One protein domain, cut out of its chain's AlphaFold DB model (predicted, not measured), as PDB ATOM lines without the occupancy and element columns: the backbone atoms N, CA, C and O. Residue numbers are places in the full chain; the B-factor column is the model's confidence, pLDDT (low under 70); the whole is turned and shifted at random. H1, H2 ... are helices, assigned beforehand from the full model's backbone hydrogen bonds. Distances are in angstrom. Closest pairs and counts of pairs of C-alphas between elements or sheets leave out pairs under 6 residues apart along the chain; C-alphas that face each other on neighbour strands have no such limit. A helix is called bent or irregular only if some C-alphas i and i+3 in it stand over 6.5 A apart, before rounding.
ATOM      1  N   SER A   5     -47.877 -41.731 -37.601       88.25
ATOM      2  CA  SER A   5     -48.052 -41.668 -39.054       88.25
ATOM      3  C   SER A   5     -47.550 -40.353 -39.652       88.25
ATOM      4  O   SER A   5     -47.062 -40.365 -40.775       88.25
ATOM      5  N   ASP A   6     -47.604 -39.242 -38.906       86.94
ATOM      6  CA  ASP A   6     -47.183 -37.921 -39.396       86.94
ATOM      7  C   ASP A   6     -45.658 -37.828 -39.625       86.94
ATOM      8  O   ASP A   6     -45.187 -36.943 -40.333       86.94
ATOM      9  N   ILE A   7     -44.883 -38.755 -39.052       87.12
ATOM     10  CA  ILE A   7     -43.420 -38.857 -39.206       87.12
ATOM     11  C   ILE A   7     -42.996 -40.071 -40.046       87.12
ATOM     12  O   ILE A   7     -41.821 -40.439 -40.062       87.12
ATOM     13  N   ASN A   8     -43.938 -40.726 -40.732       88.44
ATOM     14  CA  ASN A   8     -43.654 -41.919 -41.521       88.44
ATOM     15  C   ASN A   8     -42.869 -41.564 -42.802       88.44
ATOM     16  O   ASN A   8     -43.423 -40.941 -43.707       88.44
ATOM     17  N   PRO A   9     -41.618 -42.034 -42.967       83.06
ATOM     18  CA  PRO A   9     -40.794 -41.690 -44.126       83.06
ATOM     19  C   PRO A   9     -41.278 -42.314 -45.442       83.06
ATOM     20  O   PRO A   9     -40.743 -41.966 -46.500       83.06
ATOM     21  N   LYS A  10     -42.236 -43.252 -45.396       88.62
ATOM     22  CA  LYS A  10     -42.893 -43.808 -46.590       88.62
ATOM     23  C   LYS A  10     -43.973 -42.870 -47.139       88.62
ATOM     24  O   LYS A  10     -44.222 -42.890 -48.338       88.62
ATOM     25  N   ASP A  11     -44.559 -42.026 -46.292       84.25
ATOM     26  CA  ASP A  11     -45.632 -41.096 -46.656       84.25
ATOM     27  C   ASP A  11     -45.087 -39.672 -46.862       84.25
ATOM     28  O   ASP A  11     -45.347 -38.738 -46.104       84.25
ATOM     29  N   ARG A  12     -44.247 -39.509 -47.892       79.56
ATOM     30  CA  ARG A  12     -43.517 -38.249 -48.150       79.56
ATOM     31  C   ARG A  12     -44.367 -37.154 -48.795       79.56
ATOM     32  O   ARG A  12     -43.905 -36.022 -48.899       79.56
ATOM     33  N   GLN A  13     -45.567 -37.490 -49.263       82.12
ATOM     34  CA  GLN A  13     -46.464 -36.573 -49.976       82.12
ATOM     35  C   GLN A  13     -47.539 -35.968 -49.062       82.12
ATOM     36  O   GLN A  13     -48.318 -35.116 -49.492       82.12
ATOM     37  N   ASN A  14     -47.582 -36.365 -47.788       85.62
ATOM     38  CA  ASN A  14     -48.596 -35.909 -46.853       85.62
ATOM     39  C   ASN A  14     -48.331 -34.485 -46.351       85.62
ATOM     40  O   ASN A  14     -47.704 -34.242 -45.315       85.62
ATOM     41  N   PHE A  15     -48.871 -33.521 -47.090       87.31
ATOM     42  CA  PHE A  15     -48.786 -32.111 -46.736       87.31
ATOM     43  C   PHE A  15     -49.494 -31.783 -45.407       87.31
ATOM     44  O   PHE A  15     -49.066 -30.881 -44.688       87.31
ATOM     45  N   SER A  16     -50.526 -32.540 -45.017       88.25
ATOM     46  CA  SER A  16     -51.205 -32.316 -43.731       88.25
ATOM     47  C   SER A  16     -50.278 -32.583 -42.540       88.25
ATOM     48  O   SER A  16     -50.274 -31.813 -41.578       88.25
ATOM     49  N   SER A  17     -49.414 -33.599 -42.639       90.31
ATOM     50  CA  SER A  17     -48.372 -33.880 -41.648       90.31
ATOM     51  C   SER A  17     -47.374 -32.729 -41.542       90.31
ATOM     52  O   SER A  17     -47.024 -32.313 -40.439       90.31
ATOM     53  N   CYS A  18     -46.979 -32.142 -42.676       89.00
ATOM     54  CA  CYS A  18     -46.116 -30.957 -42.720       89.00
ATOM     55  C   CYS A  18     -46.734 -29.757 -41.969       89.00
ATOM     56  O   CYS A  18     -46.058 -29.104 -41.169       89.00
ATOM     57  N   LEU A  19     -48.035 -29.503 -42.145       90.06
ATOM     58  CA  LEU A  19     -48.740 -28.444 -41.407       90.06
ATOM     59  C   LEU A  19     -48.767 -28.707 -39.896       90.06
ATOM     60  O   LEU A  19     -48.546 -27.790 -39.104       90.06
ATOM     61  N   LYS A  20     -48.982 -29.958 -39.475       91.06
ATOM     62  CA  LYS A  20     -48.932 -30.329 -38.050       91.06
ATOM     63  C   LYS A  20     -47.527 -30.163 -37.465       91.06
ATOM     64  O   LYS A  20     -47.393 -29.677 -36.345       91.06
ATOM     65  N   LEU A  21     -46.486 -30.525 -38.216       90.75
ATOM     66  CA  LEU A  21     -45.084 -30.382 -37.798       90.75
ATOM     67  C   LEU A  21     -44.638 -28.916 -37.687       90.75
ATOM     68  O   LEU A  21     -43.693 -28.607 -36.972       90.75
ATOM     69  N   THR A  22     -45.322 -27.995 -38.358       91.81
ATOM     70  CA  THR A  22     -45.003 -26.559 -38.330       91.81
ATOM     71  C   THR A  22     -45.937 -25.753 -37.424       91.81
ATOM     72  O   THR A  22     -46.025 -24.528 -37.541       91.81
ATOM     73  N   CYS A  23     -46.653 -26.418 -36.510       90.50
ATOM     74  CA  CYS A  23     -47.530 -25.748 -35.557       90.50
ATOM     75  C   CYS A  23     -46.753 -25.125 -34.381       90.50
ATOM     76  O   CYS A  23     -45.765 -25.675 -33.895       90.50
ATOM     77  N   ASN A  24     -47.259 -23.998 -33.865       88.50
ATOM     78  CA  ASN A  24     -46.633 -23.264 -32.756       88.50
ATOM     79  C   ASN A  24     -46.490 -24.116 -31.484       88.50
ATOM     80  O   ASN A  24     -45.515 -23.986 -30.752       88.50
ATOM     81  N   TYR A  25     -47.438 -25.026 -31.243       88.25
ATOM     82  CA  TYR A  25     -47.381 -25.949 -30.112       88.25
ATOM     83  C   TYR A  25     -46.119 -26.826 -30.148       88.25
ATOM     84  O   TYR A  25     -45.440 -26.967 -29.133       88.25
ATOM     85  N   LEU A  26     -45.753 -27.360 -31.320       87.88
ATOM     86  CA  LEU A  26     -44.539 -28.164 -31.453       87.88
ATOM     87  C   LEU A  26     -43.281 -27.317 -31.243       87.88
ATOM     88  O   LEU A  26     -42.318 -27.800 -30.657       87.88
ATOM     89  N   PHE A  27     -43.288 -26.053 -31.670       90.25
ATOM     90  CA  PHE A  27     -42.148 -25.157 -31.453       90.25
ATOM     91  C   PHE A  27     -41.897 -24.926 -29.967       90.25
ATOM     92  O   PHE A  27     -40.747 -24.971 -29.541       90.25
ATOM     93  N   ASN A  28     -42.958 -24.773 -29.174       88.12
ATOM     94  CA  ASN A  28     -42.838 -24.626 -27.725       88.12
ATOM     95  C   ASN A  28     -42.232 -25.879 -27.074       88.12
ATOM     96  O   ASN A  28     -41.359 -25.753 -26.220       88.12
ATOM     97  N   ILE A  29     -42.631 -27.077 -27.520       88.06
ATOM     98  CA  ILE A  29     -42.055 -28.342 -27.035       88.06
ATOM     99  C   ILE A  29     -40.576 -28.448 -27.421       88.06
ATOM    100  O   ILE A  29     -39.731 -28.718 -26.575       88.06
ATOM    101  N   LEU A  30     -40.247 -28.216 -28.694       87.94
ATOM    102  CA  LEU A  30     -38.876 -28.344 -29.194       87.94
ATOM    103  C   LEU A  30     -37.935 -27.267 -28.646       87.94
ATOM    104  O   LEU A  30     -36.723 -27.447 -28.707       87.94
ATOM    105  N   ASN A  31     -38.454 -26.157 -28.129       88.38
ATOM    106  CA  ASN A  31     -37.637 -25.125 -27.499       88.38
ATOM    107  C   ASN A  31     -37.214 -25.493 -26.063       88.38
ATOM    108  O   ASN A  31     -36.296 -24.881 -25.525       88.38
ATOM    109  N   ALA A  32     -37.850 -26.497 -25.445       84.75
ATOM    110  CA  ALA A  32     -37.541 -26.922 -24.079       84.75
ATOM    111  C   ALA A  32     -36.192 -27.655 -23.955       84.75
ATOM    112  O   ALA A  32     -35.614 -27.699 -22.871       84.75
ATOM    113  N   THR A  33     -35.669 -28.219 -25.049       85.19
ATOM    114  CA  THR A  33     -34.430 -29.012 -25.062       85.19
ATOM    115  C   THR A  33     -33.375 -28.400 -25.983       85.19
ATOM    116  O   THR A  33     -33.677 -27.929 -27.077       85.19
ATOM    117  N   ALA A  34     -32.104 -28.401 -25.568       83.44
ATOM    118  CA  ALA A  34     -31.028 -27.823 -26.380       83.44
ATOM    119  C   ALA A  34     -30.741 -28.635 -27.660       83.44
ATOM    120  O   ALA A  34     -30.455 -28.052 -28.709       83.44
ATOM    121  N   ASP A  35     -30.886 -29.960 -27.598       87.81
ATOM    122  CA  ASP A  35     -30.543 -30.884 -28.692       87.81
ATOM    123  C   ASP A  35     -31.493 -30.796 -29.898       87.81
ATOM    124  O   ASP A  35     -31.167 -31.217 -31.006       87.81
ATOM    125  N   THR A  36     -32.668 -30.196 -29.718       91.19
ATOM    126  CA  THR A  36     -33.712 -30.060 -30.745       91.19
ATOM    127  C   THR A  36     -33.629 -28.750 -31.526       91.19
ATOM    128  O   THR A  36     -34.404 -28.553 -32.464       91.19
ATOM    129  N   ARG A  37     -32.681 -27.859 -31.199       89.06
ATOM    130  CA  ARG A  37     -32.547 -26.530 -31.830       89.06
ATOM    131  C   ARG A  37     -32.409 -26.590 -33.348       89.06
ATOM    132  O   ARG A  37     -33.017 -25.782 -34.044       89.06
ATOM    133  N   GLY A  38     -31.646 -27.550 -33.871       88.69
ATOM    134  CA  GLY A  38     -31.490 -27.726 -35.318       88.69
ATOM    135  C   GLY A  38     -32.817 -28.056 -36.007       88.69
ATOM    136  O   GLY A  38     -33.178 -27.428 -37.001       88.69
ATOM    137  N   THR A  39     -33.581 -28.987 -35.433       90.94
ATOM    138  CA  THR A  39     -34.914 -29.365 -35.922       90.94
ATOM    139  C   THR A  39     -35.903 -28.208 -35.812       90.94
ATOM    140  O   THR A  39     -36.665 -27.963 -36.745       90.94
ATOM    141  N   LEU A  40     -35.861 -27.453 -34.708       92.56
ATOM    142  CA  LEU A  40     -36.688 -26.263 -34.519       92.56
ATOM    143  C   LEU A  40     -36.424 -25.219 -35.611       92.56
ATOM    144  O   LEU A  40     -37.367 -24.771 -36.260       92.56
ATOM    145  N   LEU A  41     -35.156 -24.876 -35.858       92.38
ATOM    146  CA  LEU A  41     -34.773 -23.939 -36.921       92.38
ATOM    147  C   LEU A  41     -35.243 -24.434 -38.293       92.38
ATOM    148  O   LEU A  41     -35.789 -23.664 -39.080       92.38
ATOM    149  N   TYR A  42     -35.089 -25.731 -38.566       92.31
ATOM    150  CA  TYR A  42     -35.552 -26.323 -39.817       92.31
ATOM    151  C   TYR A  42     -37.073 -26.190 -39.996       92.31
ATOM    152  O   TYR A  42     -37.540 -25.776 -41.061       92.31
ATOM    153  N   PHE A  43     -37.865 -26.460 -38.954       94.19
ATOM    154  CA  PHE A  43     -39.313 -26.270 -39.031       94.19
ATOM    155  C   PHE A  43     -39.733 -24.800 -39.090       94.19
ATOM    156  O   PHE A  43     -40.728 -24.489 -39.744       94.19
ATOM    157  N   GLN A  44     -38.985 -23.879 -38.481       94.62
ATOM    158  CA  GLN A  44     -39.228 -22.442 -38.632       94.62
ATOM    159  C   GLN A  44     -39.033 -21.991 -40.082       94.62
ATOM    160  O   GLN A  44     -39.862 -21.255 -40.616       94.62
ATOM    161  N   VAL A  45     -37.986 -22.483 -40.751       95.62
ATOM    162  CA  VAL A  45     -37.758 -22.236 -42.183       95.62
ATOM    163  C   VAL A  45     -38.926 -22.760 -43.015       95.62
ATOM    164  O   VAL A  45     -39.459 -22.035 -43.856       95.62
ATOM    165  N   LEU A  46     -39.396 -23.975 -42.730       95.06
ATOM    166  CA  LEU A  46     -40.559 -24.557 -43.401       95.06
ATOM    167  C   LEU A  46     -41.842 -23.744 -43.154       95.06
ATOM    168  O   LEU A  46     -42.601 -23.479 -44.088       95.06
ATOM    169  N   LYS A  47     -42.060 -23.275 -41.920       95.81
ATOM    170  CA  LYS A  47     -43.191 -22.405 -41.574       95.81
ATOM    171  C   LYS A  47     -43.139 -21.080 -42.332       95.81
ATOM    172  O   LYS A  47     -44.178 -20.631 -42.808       95.81
ATOM    173  N   MET A  48     -41.960 -20.480 -42.508       96.88
ATOM    174  CA  MET A  48     -41.805 -19.257 -43.306       96.88
ATOM    175  C   MET A  48     -42.160 -19.472 -44.785       96.88
ATOM    176  O   MET A  48     -42.796 -18.604 -45.381       96.88
ATOM    177  N   ILE A  49     -41.835 -20.636 -45.365       95.94
ATOM    178  CA  ILE A  49     -42.267 -20.997 -46.729       95.94
ATOM    179  C   ILE A  49     -43.800 -21.076 -46.807       95.94
ATOM    180  O   ILE A  49     -44.404 -20.508 -47.717       95.94
ATOM    181  N   ILE A  50     -44.440 -21.733 -45.834       94.69
ATOM    182  CA  ILE A  50     -45.909 -21.841 -45.763       94.69
ATOM    183  C   ILE A  50     -46.547 -20.448 -45.654       94.69
ATOM    184  O   ILE A  50     -47.485 -20.140 -46.389       94.69
ATOM    185  N   VAL A  51     -46.016 -19.584 -44.786       95.31
ATOM    186  CA  VAL A  51     -46.496 -18.204 -44.607       95.31
ATOM    187  C   VAL A  51     -46.351 -17.385 -45.892       95.31
ATOM    188  O   VAL A  51     -47.257 -16.622 -46.234       95.31
ATOM    189  N   ALA A  52     -45.248 -17.559 -46.625       96.31
ATOM    190  CA  ALA A  52     -44.999 -16.837 -47.868       96.31
ATOM    191  C   ALA A  52     -45.984 -17.216 -48.986       96.31
ATOM    192  O   ALA A  52     -46.543 -16.328 -49.637       96.31
ATOM    193  N   TYR A  53     -46.243 -18.511 -49.191       95.44
ATOM    194  CA  TYR A  53     -46.877 -18.987 -50.432       95.44
ATOM    195  C   TYR A  53     -48.231 -19.686 -50.267       95.44
ATOM    196  O   TYR A  53     -48.935 -19.872 -51.256       95.44
ATOM    197  N   ILE A  54     -48.608 -20.087 -49.051       93.19
ATOM    198  CA  ILE A  54     -49.769 -20.968 -48.827       93.19
ATOM    199  C   ILE A  54     -50.805 -20.306 -47.923       93.19
ATOM    200  O   ILE A  54     -51.997 -20.326 -48.229       93.19
ATOM    201  N   GLU A  55     -50.358 -19.711 -46.818       91.94
ATOM    202  CA  GLU A  55     -51.231 -19.059 -45.843       91.94
ATOM    203  C   GLU A  55     -52.069 -17.971 -46.527       91.94
ATOM    204  O   GLU A  55     -51.531 -17.211 -47.331       91.94
ATOM    205  N   LYS A  56     -53.378 -17.901 -46.264       90.88
ATOM    206  CA  LYS A  56     -54.297 -17.030 -47.028       90.88
ATOM    207  C   LYS A  56     -54.366 -15.604 -46.488       90.88
ATOM    208  O   LYS A  56     -54.558 -14.673 -47.260       90.88
ATOM    209  N   THR A  57     -54.180 -15.437 -45.183       91.44
ATOM    210  CA  THR A  57     -54.373 -14.165 -44.472       91.44
ATOM    211  C   THR A  57     -53.116 -13.295 -44.410       91.44
ATOM    212  O   THR A  57     -53.187 -12.157 -43.961       91.44
ATOM    213  N   THR A  58     -51.967 -13.797 -44.876       93.69
ATOM    214  CA  THR A  58     -50.685 -13.079 -44.833       93.69
ATOM    215  C   THR A  58     -50.645 -11.910 -45.815       93.69
ATOM    216  O   THR A  58     -50.951 -12.073 -47.008       93.69
ATOM    217  N   THR A  59     -50.174 -10.755 -45.343       95.75
ATOM    218  CA  THR A  59     -49.970  -9.565 -46.180       95.75
ATOM    219  C   THR A  59     -48.817  -9.752 -47.171       95.75
ATOM    220  O   THR A  59     -47.897 -10.540 -46.957       95.75
ATOM    221  N   ILE A  60     -48.810  -8.987 -48.266       95.94
ATOM    222  CA  ILE A  60     -47.755  -9.085 -49.293       95.94
ATOM    223  C   ILE A  60     -46.359  -8.781 -48.737       95.94
ATOM    224  O   ILE A  60     -45.389  -9.447 -49.102       95.94
ATOM    225  N   VAL A  61     -46.251  -7.812 -47.826       96.00
ATOM    226  CA  VAL A  61     -44.973  -7.439 -47.201       96.00
ATOM    227  C   VAL A  61     -44.435  -8.587 -46.349       96.00
ATOM    228  O   VAL A  61     -43.263  -8.947 -46.464       96.00
ATOM    229  N   GLU A  62     -45.287  -9.211 -45.536       97.00
ATOM    230  CA  GLU A  62     -44.902 -10.356 -44.710       97.00
ATOM    231  C   GLU A  62     -44.525 -11.579 -45.547       97.00
ATOM    232  O   GLU A  62     -43.572 -12.282 -45.196       97.00
ATOM    233  N   ARG A  63     -45.216 -11.812 -46.672       97.38
ATOM    234  CA  ARG A  63     -44.856 -12.880 -47.614       97.38
ATOM    235  C   ARG A  63     -43.469 -12.668 -48.187       97.38
ATOM    236  O   ARG A  63     -42.649 -13.582 -48.145       97.38
ATOM    237  N   LEU A  64     -43.198 -11.458 -48.680       97.81
ATOM    238  CA  LEU A  64     -41.904 -11.109 -49.254       97.81
ATOM    239  C   LEU A  64     -40.790 -11.241 -48.210       97.81
ATOM    240  O   LEU A  64     -39.763 -11.859 -48.487       97.81
ATOM    241  N   ARG A  65     -41.017 -10.730 -46.994       98.25
ATOM    242  CA  ARG A  65     -40.075 -10.866 -45.876       98.25
ATOM    243  C   ARG A  65     -39.784 -12.334 -45.573       98.25
ATOM    244  O   ARG A  65     -38.623 -12.715 -45.494       98.25
ATOM    245  N   SER A  66     -40.823 -13.158 -45.450       98.12
ATOM    246  CA  SER A  66     -40.685 -14.584 -45.134       98.12
ATOM    247  C   SER A  66     -39.936 -15.343 -46.233       98.12
ATOM    248  O   SER A  66     -39.014 -16.095 -45.929       98.12
ATOM    249  N   ALA A  67     -40.264 -15.093 -47.505       98.12
ATOM    250  CA  ALA A  67     -39.579 -15.689 -48.651       98.12
ATOM    251  C   ALA A  67     -38.075 -15.363 -48.659       98.12
ATOM    252  O   ALA A  67     -37.238 -16.262 -48.747       98.12
ATOM    253  N   TRP A  68     -37.715 -14.086 -48.498       98.44
ATOM    254  CA  TRP A  68     -36.312 -13.669 -48.490       98.44
ATOM    255  C   TRP A  68     -35.555 -14.128 -47.242       98.44
ATOM    256  O   TRP A  68     -34.395 -14.520 -47.359       98.44
ATOM    257  N   CYS A  69     -36.193 -14.172 -46.067       98.25
ATOM    258  CA  CYS A  69     -35.592 -14.772 -44.873       98.25
ATOM    259  C   CYS A  69     -35.173 -16.229 -45.124       98.25
ATOM    260  O   CYS A  69     -34.070 -16.619 -44.740       98.25
ATOM    261  N   VAL A  70     -36.006 -17.012 -45.817       98.12
ATOM    262  CA  VAL A  70     -35.681 -18.397 -46.196       98.12
ATOM    263  C   VAL A  70     -34.506 -18.442 -47.181       98.12
ATOM    264  O   VAL A  70     -33.586 -19.235 -46.980       98.12
ATOM    265  N   VAL A  71     -34.480 -17.574 -48.200       98.31
ATOM    266  CA  VAL A  71     -33.347 -17.473 -49.145       98.31
ATOM    267  C   VAL A  71     -32.038 -17.197 -48.406       98.31
ATOM    268  O   VAL A  71     -31.055 -17.918 -48.595       98.31
ATOM    269  N   PHE A  72     -32.014 -16.184 -47.537       97.94
ATOM    270  CA  PHE A  72     -30.813 -15.828 -46.783       97.94
ATOM    271  C   PHE A  72     -30.382 -16.943 -45.834       97.94
ATOM    272  O   PHE A  72     -29.196 -17.269 -45.787       97.94
ATOM    273  N   PHE A  73     -31.330 -17.580 -45.143       97.12
ATOM    274  CA  PHE A  73     -31.038 -18.736 -44.302       97.12
ATOM    275  C   PHE A  73     -30.368 -19.857 -45.107       97.12
ATOM    276  O   PHE A  73     -29.305 -20.342 -44.720       97.12
ATOM    277  N   CYS A  74     -30.936 -20.235 -46.256       96.12
ATOM    278  CA  CYS A  74     -30.377 -21.282 -47.109       96.12
ATOM    279  C   CYS A  74     -28.979 -20.921 -47.637       96.12
ATOM    280  O   CYS A  74     -28.098 -21.780 -47.651       96.12
ATOM    281  N   ARG A  75     -28.737 -19.657 -48.013       95.62
ATOM    282  CA  ARG A  75     -27.412 -19.178 -48.451       95.62
ATOM    283  C   ARG A  75     -26.371 -19.251 -47.339       95.62
ATOM    284  O   ARG A  75     -25.257 -19.730 -47.574       95.62
ATOM    285  N   LEU A  76     -26.729 -18.812 -46.133       94.69
ATOM    286  CA  LEU A  76     -25.857 -18.889 -44.960       94.69
ATOM    287  C   LEU A  76     -25.562 -20.343 -44.594       94.69
ATOM    288  O   LEU A  76     -24.401 -20.702 -44.411       94.69
ATOM    289  N   TRP A  77     -26.585 -21.200 -44.574       92.75
ATOM    290  CA  TRP A  77     -26.434 -22.628 -44.307       92.75
ATOM    291  C   TRP A  77     -25.516 -23.300 -45.338       92.75
ATOM    292  O   TRP A  77     -24.569 -23.995 -44.964       92.75
ATOM    293  N   PHE A  78     -25.719 -23.038 -46.630       91.00
ATOM    294  CA  PHE A  78     -24.875 -23.578 -47.694       91.00
ATOM    295  C   PHE A  78     -23.419 -23.098 -47.591       91.00
ATOM    296  O   PHE A  78     -22.482 -23.890 -47.730       91.00
ATOM    297  N   THR A  79     -23.219 -21.811 -47.302       91.00
ATOM    298  CA  THR A  79     -21.888 -21.214 -47.109       91.00
ATOM    299  C   THR A  79     -21.186 -21.810 -45.893       91.00
ATOM    300  O   THR A  79     -20.015 -22.180 -45.972       91.00
ATOM    301  N   TRP A  80     -21.915 -21.996 -44.794       89.56
ATOM    302  CA  TRP A  80     -21.400 -22.629 -43.586       89.56
ATOM    303  C   TRP A  80     -20.971 -24.078 -43.835       89.56
ATOM    304  O   TRP A  80     -19.872 -24.465 -43.432       89.56
ATOM    305  N   ILE A  81     -21.773 -24.870 -44.563       86.38
ATOM    306  CA  ILE A  81     -21.384 -26.233 -44.960       86.38
ATOM    307  C   ILE A  81     -20.105 -26.191 -45.794       86.38
ATOM    308  O   ILE A  81     -19.197 -26.985 -45.541       86.38
ATOM    309  N   LYS A  82     -20.002 -25.278 -46.768       82.12
ATOM    310  CA  LYS A  82     -18.792 -25.133 -47.590       82.12
ATOM    311  C   LYS A  82     -17.562 -24.835 -46.735       82.12
ATOM    312  O   LYS A  82     -16.560 -25.524 -46.903       82.12
ATOM    313  N   PHE A  83     -17.653 -23.885 -45.806       82.69
ATOM    314  CA  PHE A  83     -16.548 -23.504 -44.923       82.69
ATOM    315  C   PHE A  83     -16.145 -24.642 -43.974       82.69
ATOM    316  O   PHE A  83     -14.981 -25.032 -43.911       82.69
ATOM    317  N   LYS A  84     -17.119 -25.259 -43.294       75.75
ATOM    318  CA  LYS A  84     -16.867 -26.386 -42.387       75.75
ATOM    319  C   LYS A  84     -16.293 -27.594 -43.125       75.75
ATOM    320  O   LYS A  84     -15.411 -28.270 -42.609       75.75
ATOM    321  N   THR A  85     -16.765 -27.855 -44.343       64.94
ATOM    322  CA  THR A  85     -16.248 -28.951 -45.167       64.94
ATOM    323  C   THR A  85     -14.852 -28.647 -45.696       64.94
ATOM    324  O   THR A  85     -14.040 -29.560 -45.712       64.94
ATOM    325  N   PHE A  86     -14.544 -27.398 -46.065       58.78
ATOM    326  CA  PHE A  86     -13.189 -26.979 -46.444       58.78
ATOM    327  C   PHE A  86     -12.174 -27.279 -45.326       58.78
ATOM    328  O   PHE A  86     -11.101 -27.818 -45.593       58.78
ATOM    329  N   ASN A  87     -12.567 -27.069 -44.067       56.59
ATOM    330  CA  ASN A  87     -11.740 -27.405 -42.903       56.59
ATOM    331  C   ASN A  87     -11.615 -28.925 -42.654       56.59
ATOM    332  O   ASN A  87     -10.639 -29.372 -42.062       56.59
ATOM    333  N   LEU A  88     -12.578 -29.734 -43.114       54.41
ATOM    334  CA  LEU A  88     -12.589 -31.200 -42.956       54.41
ATOM    335  C   LEU A  88     -11.986 -31.951 -44.161       54.41
ATOM    336  O   LEU A  88     -11.685 -33.142 -44.068       54.41
ATOM    337  N   THR A  89     -11.798 -31.283 -45.306       48.88
ATOM    338  CA  THR A  89     -11.324 -31.899 -46.560       48.88
ATOM    339  C   THR A  89      -9.853 -32.317 -46.582       48.88
ATOM    340  O   THR A  89      -9.409 -32.816 -47.611       48.88
ATOM    341  N   GLN A  90      -9.118 -32.247 -45.467       52.34
ATOM    342  CA  GLN A  90      -7.845 -32.971 -45.366       52.34
ATOM    343  C   GLN A  90      -8.005 -34.499 -45.241       52.34
ATOM    344  O   GLN A  90      -7.025 -35.201 -45.454       52.34
ATOM    345  N   THR A  91      -9.191 -35.054 -44.938       48.88
ATOM    346  CA  THR A  91      -9.266 -36.497 -44.611       48.88
ATOM    347  C   THR A  91     -10.343 -37.345 -45.290       48.88
ATOM    348  O   THR A  91     -10.098 -38.540 -45.431       48.88
ATOM    349  N   ARG A  92     -11.495 -36.845 -45.772       54.19
ATOM    350  CA  ARG A  92     -12.468 -37.711 -46.497       54.19
ATOM    351  C   ARG A  92     -13.273 -36.972 -47.574       54.19
ATOM    352  O   ARG A  92     -13.992 -36.020 -47.275       54.19
ATOM    353  N   LYS A  93     -13.235 -37.475 -48.819       49.44
ATOM    354  CA  LYS A  93     -14.183 -37.167 -49.916       49.44
ATOM    355  C   LYS A  93     -15.585 -37.692 -49.552       49.44
ATOM    356  O   LYS A  93     -16.046 -38.685 -50.101       49.44
ATOM    357  N   ASN A  94     -16.271 -37.061 -48.605       54.47
ATOM    358  CA  ASN A  94     -17.673 -37.374 -48.321       54.47
ATOM    359  C   ASN A  94     -18.597 -36.412 -49.079       54.47
ATOM    360  O   ASN A  94     -18.375 -35.202 -49.103       54.47
ATOM    361  N   ASN A  95     -19.631 -36.969 -49.719       58.03
ATOM    362  CA  ASN A  95     -20.599 -36.253 -50.554       58.03
ATOM    363  C   ASN A  95     -21.241 -35.071 -49.806       58.03
ATOM    364  O   ASN A  95     -22.138 -35.253 -48.981       58.03
ATOM    365  N   LYS A  96     -20.813 -33.850 -50.164       57.31
ATOM    366  CA  LYS A  96     -21.315 -32.551 -49.669       57.31
ATOM    367  C   LYS A  96     -22.846 -32.430 -49.721       57.31
ATOM    368  O   LYS A  96     -23.431 -31.710 -48.922       57.31
ATOM    369  N   SER A  97     -23.490 -33.162 -50.634       60.97
ATOM    370  CA  SER A  97     -24.938 -33.160 -50.868       60.97
ATOM    371  C   SER A  97     -25.784 -33.768 -49.747       60.97
ATOM    372  O   SER A  97     -26.993 -33.570 -49.757       60.97
ATOM    373  N   ARG A  98     -25.203 -34.500 -48.783       71.75
ATOM    374  CA  ARG A  98     -25.987 -35.159 -47.716       71.75
ATOM    375  C   ARG A  98     -26.393 -34.239 -46.562       71.75
ATOM    376  O   ARG A  98     -27.264 -34.611 -45.788       71.75
ATOM    377  N   TYR A  99     -25.755 -33.077 -46.425       82.06
ATOM    378  CA  TYR A  99     -25.940 -32.188 -45.267       82.06
ATOM    379  C   TYR A  99     -26.734 -30.920 -45.582       82.06
ATOM    380  O   TYR A  99     -26.906 -30.074 -44.708       82.06
ATOM    381  N   PHE A 100     -27.198 -30.780 -46.821       89.75
ATOM    382  CA  PHE A 100     -28.001 -29.657 -47.283       89.75
ATOM    383  C   PHE A 100     -29.281 -30.175 -47.934       89.75
ATOM    384  O   PHE A 100     -29.367 -31.347 -48.311       89.75
ATOM    385  N   ILE A 101     -30.270 -29.298 -48.088       91.25
ATOM    386  CA  ILE A 101     -31.428 -29.599 -48.929       91.25
ATOM    387  C   ILE A 101     -30.981 -29.906 -50.364       91.25
ATOM    388  O   ILE A 101     -29.894 -29.527 -50.805       91.25
ATOM    389  N   THR A 102     -31.823 -30.619 -51.103       91.06
ATOM    390  CA  THR A 102     -31.509 -30.975 -52.485       91.06
ATOM    391  C   THR A 102     -31.381 -29.719 -53.348       91.06
ATOM    392  O   THR A 102     -32.073 -28.721 -53.131       91.06
ATOM    393  N   GLN A 103     -30.510 -29.773 -54.360       90.62
ATOM    394  CA  GLN A 103     -30.299 -28.650 -55.276       90.62
ATOM    395  C   GLN A 103     -31.611 -28.127 -55.897       90.62
ATOM    396  O   GLN A 103     -31.789 -26.909 -55.917       90.62
ATOM    397  N   PRO A 104     -32.562 -28.980 -56.339       94.50
ATOM    398  CA  PRO A 104     -33.839 -28.492 -56.858       94.50
ATOM    399  C   PRO A 104     -34.672 -27.741 -55.813       94.50
ATOM    400  O   PRO A 104     -35.252 -26.708 -56.132       94.50
ATOM    401  N   ALA A 105     -34.701 -28.209 -54.560       93.75
ATOM    402  CA  ALA A 105     -35.425 -27.524 -53.489       93.75
ATOM    403  C   ALA A 105     -34.804 -26.153 -53.187       93.75
ATOM    404  O   ALA A 105     -35.521 -25.166 -53.033       93.75
ATOM    405  N   TYR A 106     -33.472 -26.079 -53.159       95.31
ATOM    406  CA  TYR A 106     -32.754 -24.823 -52.960       95.31
ATOM    407  C   TYR A 106     -33.016 -23.813 -54.085       95.31
ATOM    408  O   TYR A 106     -33.383 -22.672 -53.810       95.31
ATOM    409  N   LEU A 107     -32.903 -24.236 -55.346       96.38
ATOM    410  CA  LEU A 107     -33.182 -23.366 -56.493       96.38
ATOM    411  C   LEU A 107     -34.648 -22.925 -56.530       96.38
ATOM    412  O   LEU A 107     -34.926 -21.770 -56.832       96.38
ATOM    413  N   SER A 108     -35.583 -23.812 -56.179       96.69
ATOM    414  CA  SER A 108     -37.005 -23.468 -56.098       96.69
ATOM    415  C   SER A 108     -37.267 -22.360 -55.076       96.69
ATOM    416  O   SER A 108     -38.029 -21.441 -55.367       96.69
ATOM    417  N   VAL A 109     -36.603 -22.400 -53.917       97.50
ATOM    418  CA  VAL A 109     -36.671 -21.322 -52.918       97.50
ATOM    419  C   VAL A 109     -36.213 -19.988 -53.514       97.50
ATOM    420  O   VAL A 109     -36.905 -18.983 -53.350       97.50
ATOM    421  N   GLU A 110     -35.079 -19.964 -54.222       97.75
ATOM    422  CA  GLU A 110     -34.560 -18.728 -54.825       97.75
ATOM    423  C   GLU A 110     -35.476 -18.202 -55.935       97.75
ATOM    424  O   GLU A 110     -35.861 -17.030 -55.911       97.75
ATOM    425  N   ILE A 111     -35.878 -19.067 -56.869       98.06
ATOM    426  CA  ILE A 111     -36.759 -18.706 -57.984       98.06
ATOM    427  C   ILE A 111     -38.074 -18.139 -57.451       98.06
ATOM    428  O   ILE A 111     -38.458 -17.038 -57.834       98.06
ATOM    429  N   ASN A 112     -38.726 -18.821 -56.507       97.69
ATOM    430  CA  ASN A 112     -40.013 -18.377 -55.975       97.69
ATOM    431  C   ASN A 112     -39.917 -17.024 -55.249       97.69
ATOM    432  O   ASN A 112     -40.859 -16.229 -55.297       97.69
ATOM    433  N   ALA A 113     -38.807 -16.736 -54.562       98.19
ATOM    434  CA  ALA A 113     -38.605 -15.446 -53.898       98.19
ATOM    435  C   ALA A 113     -38.391 -14.313 -54.913       98.19
ATOM    436  O   ALA A 113     -38.994 -13.242 -54.788       98.19
ATOM    437  N   HIS A 114     -37.582 -14.565 -55.946       98.38
ATOM    438  CA  HIS A 114     -37.361 -13.620 -57.038       98.38
ATOM    439  C   HIS A 114     -38.641 -13.360 -57.841       98.38
ATOM    440  O   HIS A 114     -38.968 -12.201 -58.093       98.38
ATOM    441  N   SER A 115     -39.402 -14.402 -58.180       97.56
ATOM    442  CA  SER A 115     -40.684 -14.274 -58.880       97.56
ATOM    443  C   SER A 115     -41.696 -13.465 -58.071       97.56
ATOM    444  O   SER A 115     -42.350 -12.584 -58.628       97.56
ATOM    445  N   LEU A 116     -41.792 -13.692 -56.756       97.62
ATOM    446  CA  LEU A 116     -42.671 -12.904 -55.888       97.62
ATOM    447  C   LEU A 116     -42.281 -11.420 -55.884       97.62
ATOM    448  O   LEU A 116     -43.144 -10.558 -56.048       97.62
ATOM    449  N   LEU A 117     -40.990 -11.114 -55.723       98.31
ATOM    450  CA  LEU A 117     -40.501  -9.736 -55.784       98.31
ATOM    451  C   LEU A 117     -40.819  -9.096 -57.139       98.31
ATOM    452  O   LEU A 117     -41.299  -7.965 -57.186       98.31
ATOM    453  N   TYR A 118     -40.581  -9.824 -58.227       98.06
ATOM    454  CA  TYR A 118     -40.828  -9.336 -59.575       98.06
ATOM    455  C   TYR A 118     -42.308  -9.010 -59.803       98.06
ATOM    456  O   TYR A 118     -42.620  -7.908 -60.246       98.06
ATOM    457  N   LEU A 119     -43.231  -9.886 -59.392       97.62
ATOM    458  CA  LEU A 119     -44.673  -9.616 -59.457       97.62
ATOM    459  C   LEU A 119     -45.067  -8.355 -58.677       97.62
ATOM    460  O   LEU A 119     -45.848  -7.540 -59.168       97.62
ATOM    461  N   ILE A 120     -44.500  -8.159 -57.482       97.81
ATOM    462  CA  ILE A 120     -44.735  -6.951 -56.678       97.81
ATOM    463  C   ILE A 120     -44.252  -5.700 -57.420       97.81
ATOM    464  O   ILE A 120     -44.947  -4.681 -57.415       97.81
ATOM    465  N   LEU A 121     -43.081  -5.762 -58.059       98.25
ATOM    466  CA  LEU A 121     -42.546  -4.648 -58.843       98.25
ATOM    467  C   LEU A 121     -43.433  -4.329 -60.048       98.25
ATOM    468  O   LEU A 121     -43.762  -3.162 -60.244       98.25
ATOM    469  N   LEU A 122     -43.883  -5.342 -60.792       98.31
ATOM    470  CA  LEU A 122     -44.784  -5.165 -61.935       98.31
ATOM    471  C   LEU A 122     -46.106  -4.496 -61.530       98.31
ATOM    472  O   LEU A 122     -46.571  -3.578 -62.204       98.31
ATOM    473  N   VAL A 123     -46.690  -4.901 -60.398       98.00
ATOM    474  CA  VAL A 123     -47.909  -4.266 -59.871       98.00
ATOM    475  C   VAL A 123     -47.645  -2.828 -59.427       98.00
ATOM    476  O   VAL A 123     -48.420  -1.932 -59.757       98.00
ATOM    477  N   LYS A 124     -46.527  -2.562 -58.737       97.19
ATOM    478  CA  LYS A 124     -46.140  -1.190 -58.356       97.19
ATOM    479  C   LYS A 124     -45.917  -0.282 -59.566       97.19
ATOM    480  O   LYS A 124     -46.273   0.892 -59.520       97.19
ATOM    481  N   GLN A 125     -45.363  -0.830 -60.642       98.19
ATOM    482  CA  GLN A 125     -45.154  -0.143 -61.917       98.19
ATOM    483  C   GLN A 125     -46.436  -0.035 -62.756       98.19
ATOM    484  O   GLN A 125     -46.386   0.482 -63.868       98.19
ATOM    485  N   LYS A 126     -47.584  -0.500 -62.239       97.19
ATOM    486  CA  LYS A 126     -48.886  -0.530 -62.927       97.19
ATOM    487  C   LYS A 126     -48.888  -1.349 -64.228       97.19
ATOM    488  O   LYS A 126     -49.768  -1.167 -65.060       97.19
ATOM    489  N   GLN A 127     -47.932  -2.265 -64.391       98.12
ATOM    490  CA  GLN A 127     -47.881  -3.209 -65.514       98.12
ATOM    491  C   GLN A 127     -48.779  -4.431 -65.279       98.12
ATOM    492  O   GLN A 127     -49.169  -5.104 -66.228       98.12
ATOM    493  N   LEU A 128     -49.124  -4.709 -64.018       97.44
ATOM    494  CA  LEU A 128     -50.075  -5.745 -63.625       97.44
ATOM    495  C   LEU A 128     -51.142  -5.185 -62.674       97.44
ATOM    496  O   LEU A 128     -50.857  -4.267 -61.897       97.44
ATOM    497  N   PRO A 129     -52.360  -5.753 -62.686       97.12
ATOM    498  CA  PRO A 129     -53.409  -5.370 -61.754       97.12
ATOM    499  C   PRO A 129     -53.085  -5.853 -60.323       97.12
ATOM    500  O   PRO A 129     -52.450  -6.900 -60.166       97.12
ATOM    501  N   PRO A 130     -53.550  -5.168 -59.258       94.75
ATOM    502  CA  PRO A 130     -53.301  -5.578 -57.868       94.75
ATOM    503  C   PRO A 130     -53.724  -7.020 -57.542       94.75
ATOM    504  O   PRO A 130     -53.105  -7.679 -56.709       94.75
ATOM    505  N   GLN A 131     -54.742  -7.532 -58.237       94.31
ATOM    506  CA  GLN A 131     -55.246  -8.903 -58.129       94.31
ATOM    507  C   GLN A 131     -54.188  -9.957 -58.497       94.31
ATOM    508  O   GLN A 131     -54.267 -11.087 -58.017       94.31
ATOM    509  N   ALA A 132     -53.167  -9.592 -59.282       94.25
ATOM    510  CA  ALA A 132     -52.037 -10.468 -59.591       94.25
ATOM    511  C   ALA A 132     -51.217 -10.851 -58.341       94.25
ATOM    512  O   ALA A 132     -50.454 -11.812 -58.381       94.25
ATOM    513  N   LEU A 133     -51.391 -10.147 -57.213       94.69
ATOM    514  CA  LEU A 133     -50.762 -10.480 -55.929       94.69
ATOM    515  C   LEU A 133     -51.577 -11.467 -55.082       94.69
ATOM    516  O   LEU A 133     -51.321 -11.609 -53.887       94.69
ATOM    517  N   ASN A 134     -52.527 -12.196 -55.667       93.25
ATOM    518  CA  ASN A 134     -53.242 -13.271 -54.979       93.25
ATOM    519  C   ASN A 134     -52.385 -14.550 -54.849       93.25
ATOM    520  O   ASN A 134     -52.727 -15.607 -55.367       93.25
ATOM    521  N   ILE A 135     -51.252 -14.457 -54.145       94.12
ATOM    522  CA  ILE A 135     -50.224 -15.511 -54.039       94.12
ATOM    523  C   ILE A 135     -50.760 -16.905 -53.651       94.12
ATOM    524  O   ILE A 135     -50.265 -17.885 -54.210       94.12
ATOM    525  N   PRO A 136     -51.763 -17.058 -52.758       90.75
ATOM    526  CA  PRO A 136     -52.280 -18.376 -52.380       90.75
ATOM    527  C   PRO A 136     -52.829 -19.231 -53.532       90.75
ATOM    528  O   PRO A 136     -53.040 -20.425 -53.324       90.75
ATOM    529  N   ILE A 137     -53.075 -18.666 -54.720       91.06
ATOM    530  CA  ILE A 137     -53.545 -19.429 -55.891       91.06
ATOM    531  C   ILE A 137     -52.400 -19.988 -56.748       91.06
ATOM    532  O   ILE A 137     -52.653 -20.765 -57.659       91.06
ATOM    533  N   PHE A 138     -51.145 -19.618 -56.474       91.38
ATOM    534  CA  PHE A 138     -49.979 -20.033 -57.271       91.38
ATOM    535  C   PHE A 138     -49.387 -21.388 -56.860       91.38
ATOM    536  O   PHE A 138     -48.283 -21.737 -57.273       91.38
ATOM    537  N   ASN A 139     -50.098 -22.164 -56.044       89.62
ATOM    538  CA  ASN A 139     -49.708 -23.526 -55.692       89.62
ATOM    539  C   ASN A 139     -50.610 -24.558 -56.386       89.62
ATOM    540  O   ASN A 139     -51.707 -24.253 -56.847       89.62
ATOM    541  N   SER A 140     -50.156 -25.809 -56.423       89.75
ATOM    542  CA  SER A 140     -50.858 -26.910 -57.088       89.75
ATOM    543  C   SER A 140     -51.940 -27.583 -56.233       89.75
ATOM    544  O   SER A 140     -52.509 -28.582 -56.667       89.75
ATOM    545  N   GLN A 141     -52.264 -27.076 -55.034       86.56
ATOM    546  CA  GLN A 141     -53.176 -27.771 -54.108       86.56
ATOM    547  C   GLN A 141     -54.580 -27.962 -54.697       86.56
ATOM    548  O   GLN A 141     -55.212 -28.995 -54.473       86.56
ATOM    549  N   ALA A 142     -55.064 -26.994 -55.482       88.44
ATOM    550  CA  ALA A 142     -56.340 -27.118 -56.180       88.44
ATOM    551  C   ALA A 142     -56.314 -28.268 -57.205       88.44
ATOM    552  O   ALA A 142     -57.233 -29.087 -57.229       88.44
ATOM    553  N   CYS A 143     -55.237 -28.381 -57.990       90.44
ATOM    554  CA  CYS A 143     -55.043 -29.464 -58.954       90.44
ATOM    555  C   CYS A 143     -54.972 -30.832 -58.262       90.44
ATOM    556  O   CYS A 143     -55.671 -31.755 -58.669       90.44
ATOM    557  N   GLU A 144     -54.204 -30.947 -57.173       88.94
ATOM    558  CA  GLU A 144     -54.105 -32.184 -56.383       88.94
ATOM    559  C   GLU A 144     -55.463 -32.617 -55.819       88.94
ATOM    560  O   GLU A 144     -55.812 -33.802 -55.834       88.94
ATOM    561  N   SER A 145     -56.273 -31.657 -55.360       88.75
ATOM    562  CA  SER A 145     -57.629 -31.950 -54.896       88.75
ATOM    563  C   SER A 145     -58.521 -32.466 -56.025       88.75
ATOM    564  O   SER A 145     -59.276 -33.412 -55.803       88.75
ATOM    565  N   ILE A 146     -58.431 -31.884 -57.225       92.50
ATOM    566  CA  ILE A 146     -59.181 -32.354 -58.397       92.50
ATOM    567  C   ILE A 146     -58.741 -33.774 -58.769       92.50
ATOM    568  O   ILE A 146     -59.593 -34.647 -58.894       92.50
ATOM    569  N   PHE A 147     -57.434 -34.046 -58.854       92.00
ATOM    570  CA  PHE A 147     -56.917 -35.385 -59.169       92.00
ATOM    571  C   PHE A 147     -57.269 -36.442 -58.125       92.00
ATOM    572  O   PHE A 147     -57.396 -37.626 -58.438       92.00
TER     573      PHE A 147
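Overview. This is residues 5 to 147 of the 154 residues of the protein "Hypothetical protein" of Rotaria magnacalcarata (UniProt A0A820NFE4). Three long helices, H3, H4 and H5, run back and forth through two helical hairpins, H3 and H5 both packing on the earlier part of the longest helix, H4. The short H2 folds back on H3, while residues 86 to 92, of which 86 to 88 belong to H4, and residues 142 to 147 of H7 stick out. The printed part has 143 residues with seven named helices, H1 to H7 in chain order, and no named strand; the class is all helix. It is only just loose, close to compact, with a radius of gyration of the C-alphas of 17.8 A, and elongated, spanning 56 by 36 by 33 A.

Arrangement. Start with H1, residues 15 to 21, and H2, residues 24 to 30, which meet only through their link. H3, residues 34 to 53, is close to H1 but not clearly touching, the C-alphas of Leu 21 and Phe 43 being the closest at 7.2 A. H2 and H3 form a hairpin at a shallow tilt of 21 degrees; they touch, closest at the C-alphas of Leu 30 and Thr 36, 5.7 A, through residues 36 to 40 of H3. H3 is irregular, with C-alphas 35 and 38 7.4 A apart, and has a kink of 27 degrees near residue 41. Next, H4, residues 60 to 88, touches H3 in a hairpin at a steep tilt of 41 degrees, closest at the C-alphas of Ala 52 and Arg 63, 4.0 A. H5, residues 103 to 124, touches residues 64 to 74 of H4 in a third hairpin, at a shallow tilt of 32 degrees, with the C-alphas of Ala 67 and Ala 113 closest at 5.3 A. H3 and H5 are near each other. H6, residues 130 to 133, touches H5, closest at the C-alphas of Val 123 and Pro 130, 5.9 A. H7, residues 141 to 147, touches no helix. Every O i to N i+4 pair is within hydrogen-bond range in H1, H2, H4, H5 and H7, and 14 of 16 are in H3; H6 is too short for such a pair.

Along the chain. Find C-alpha 15 at (-48.786, -32.111, -46.736), where H1 begins. H3 measures 30.1 A from first to last C-alpha. H4 runs 42.0 A from C-alpha 60 at (-47.755, -9.085, -49.293), and H5 runs 31.9 A. H7 ends at C-alpha 147, (-56.917, -35.385, -59.169).

Size, cuts and confidence. The two C-alphas farthest apart are those of Thr 91 and Pro 129, 56.7 A. The printed part has no cut. Look at residues 89 to 102 for the long link, from H4 to H5. The mean pLDDT of the printed part is 88.9; residues 85 to 97 are under 70.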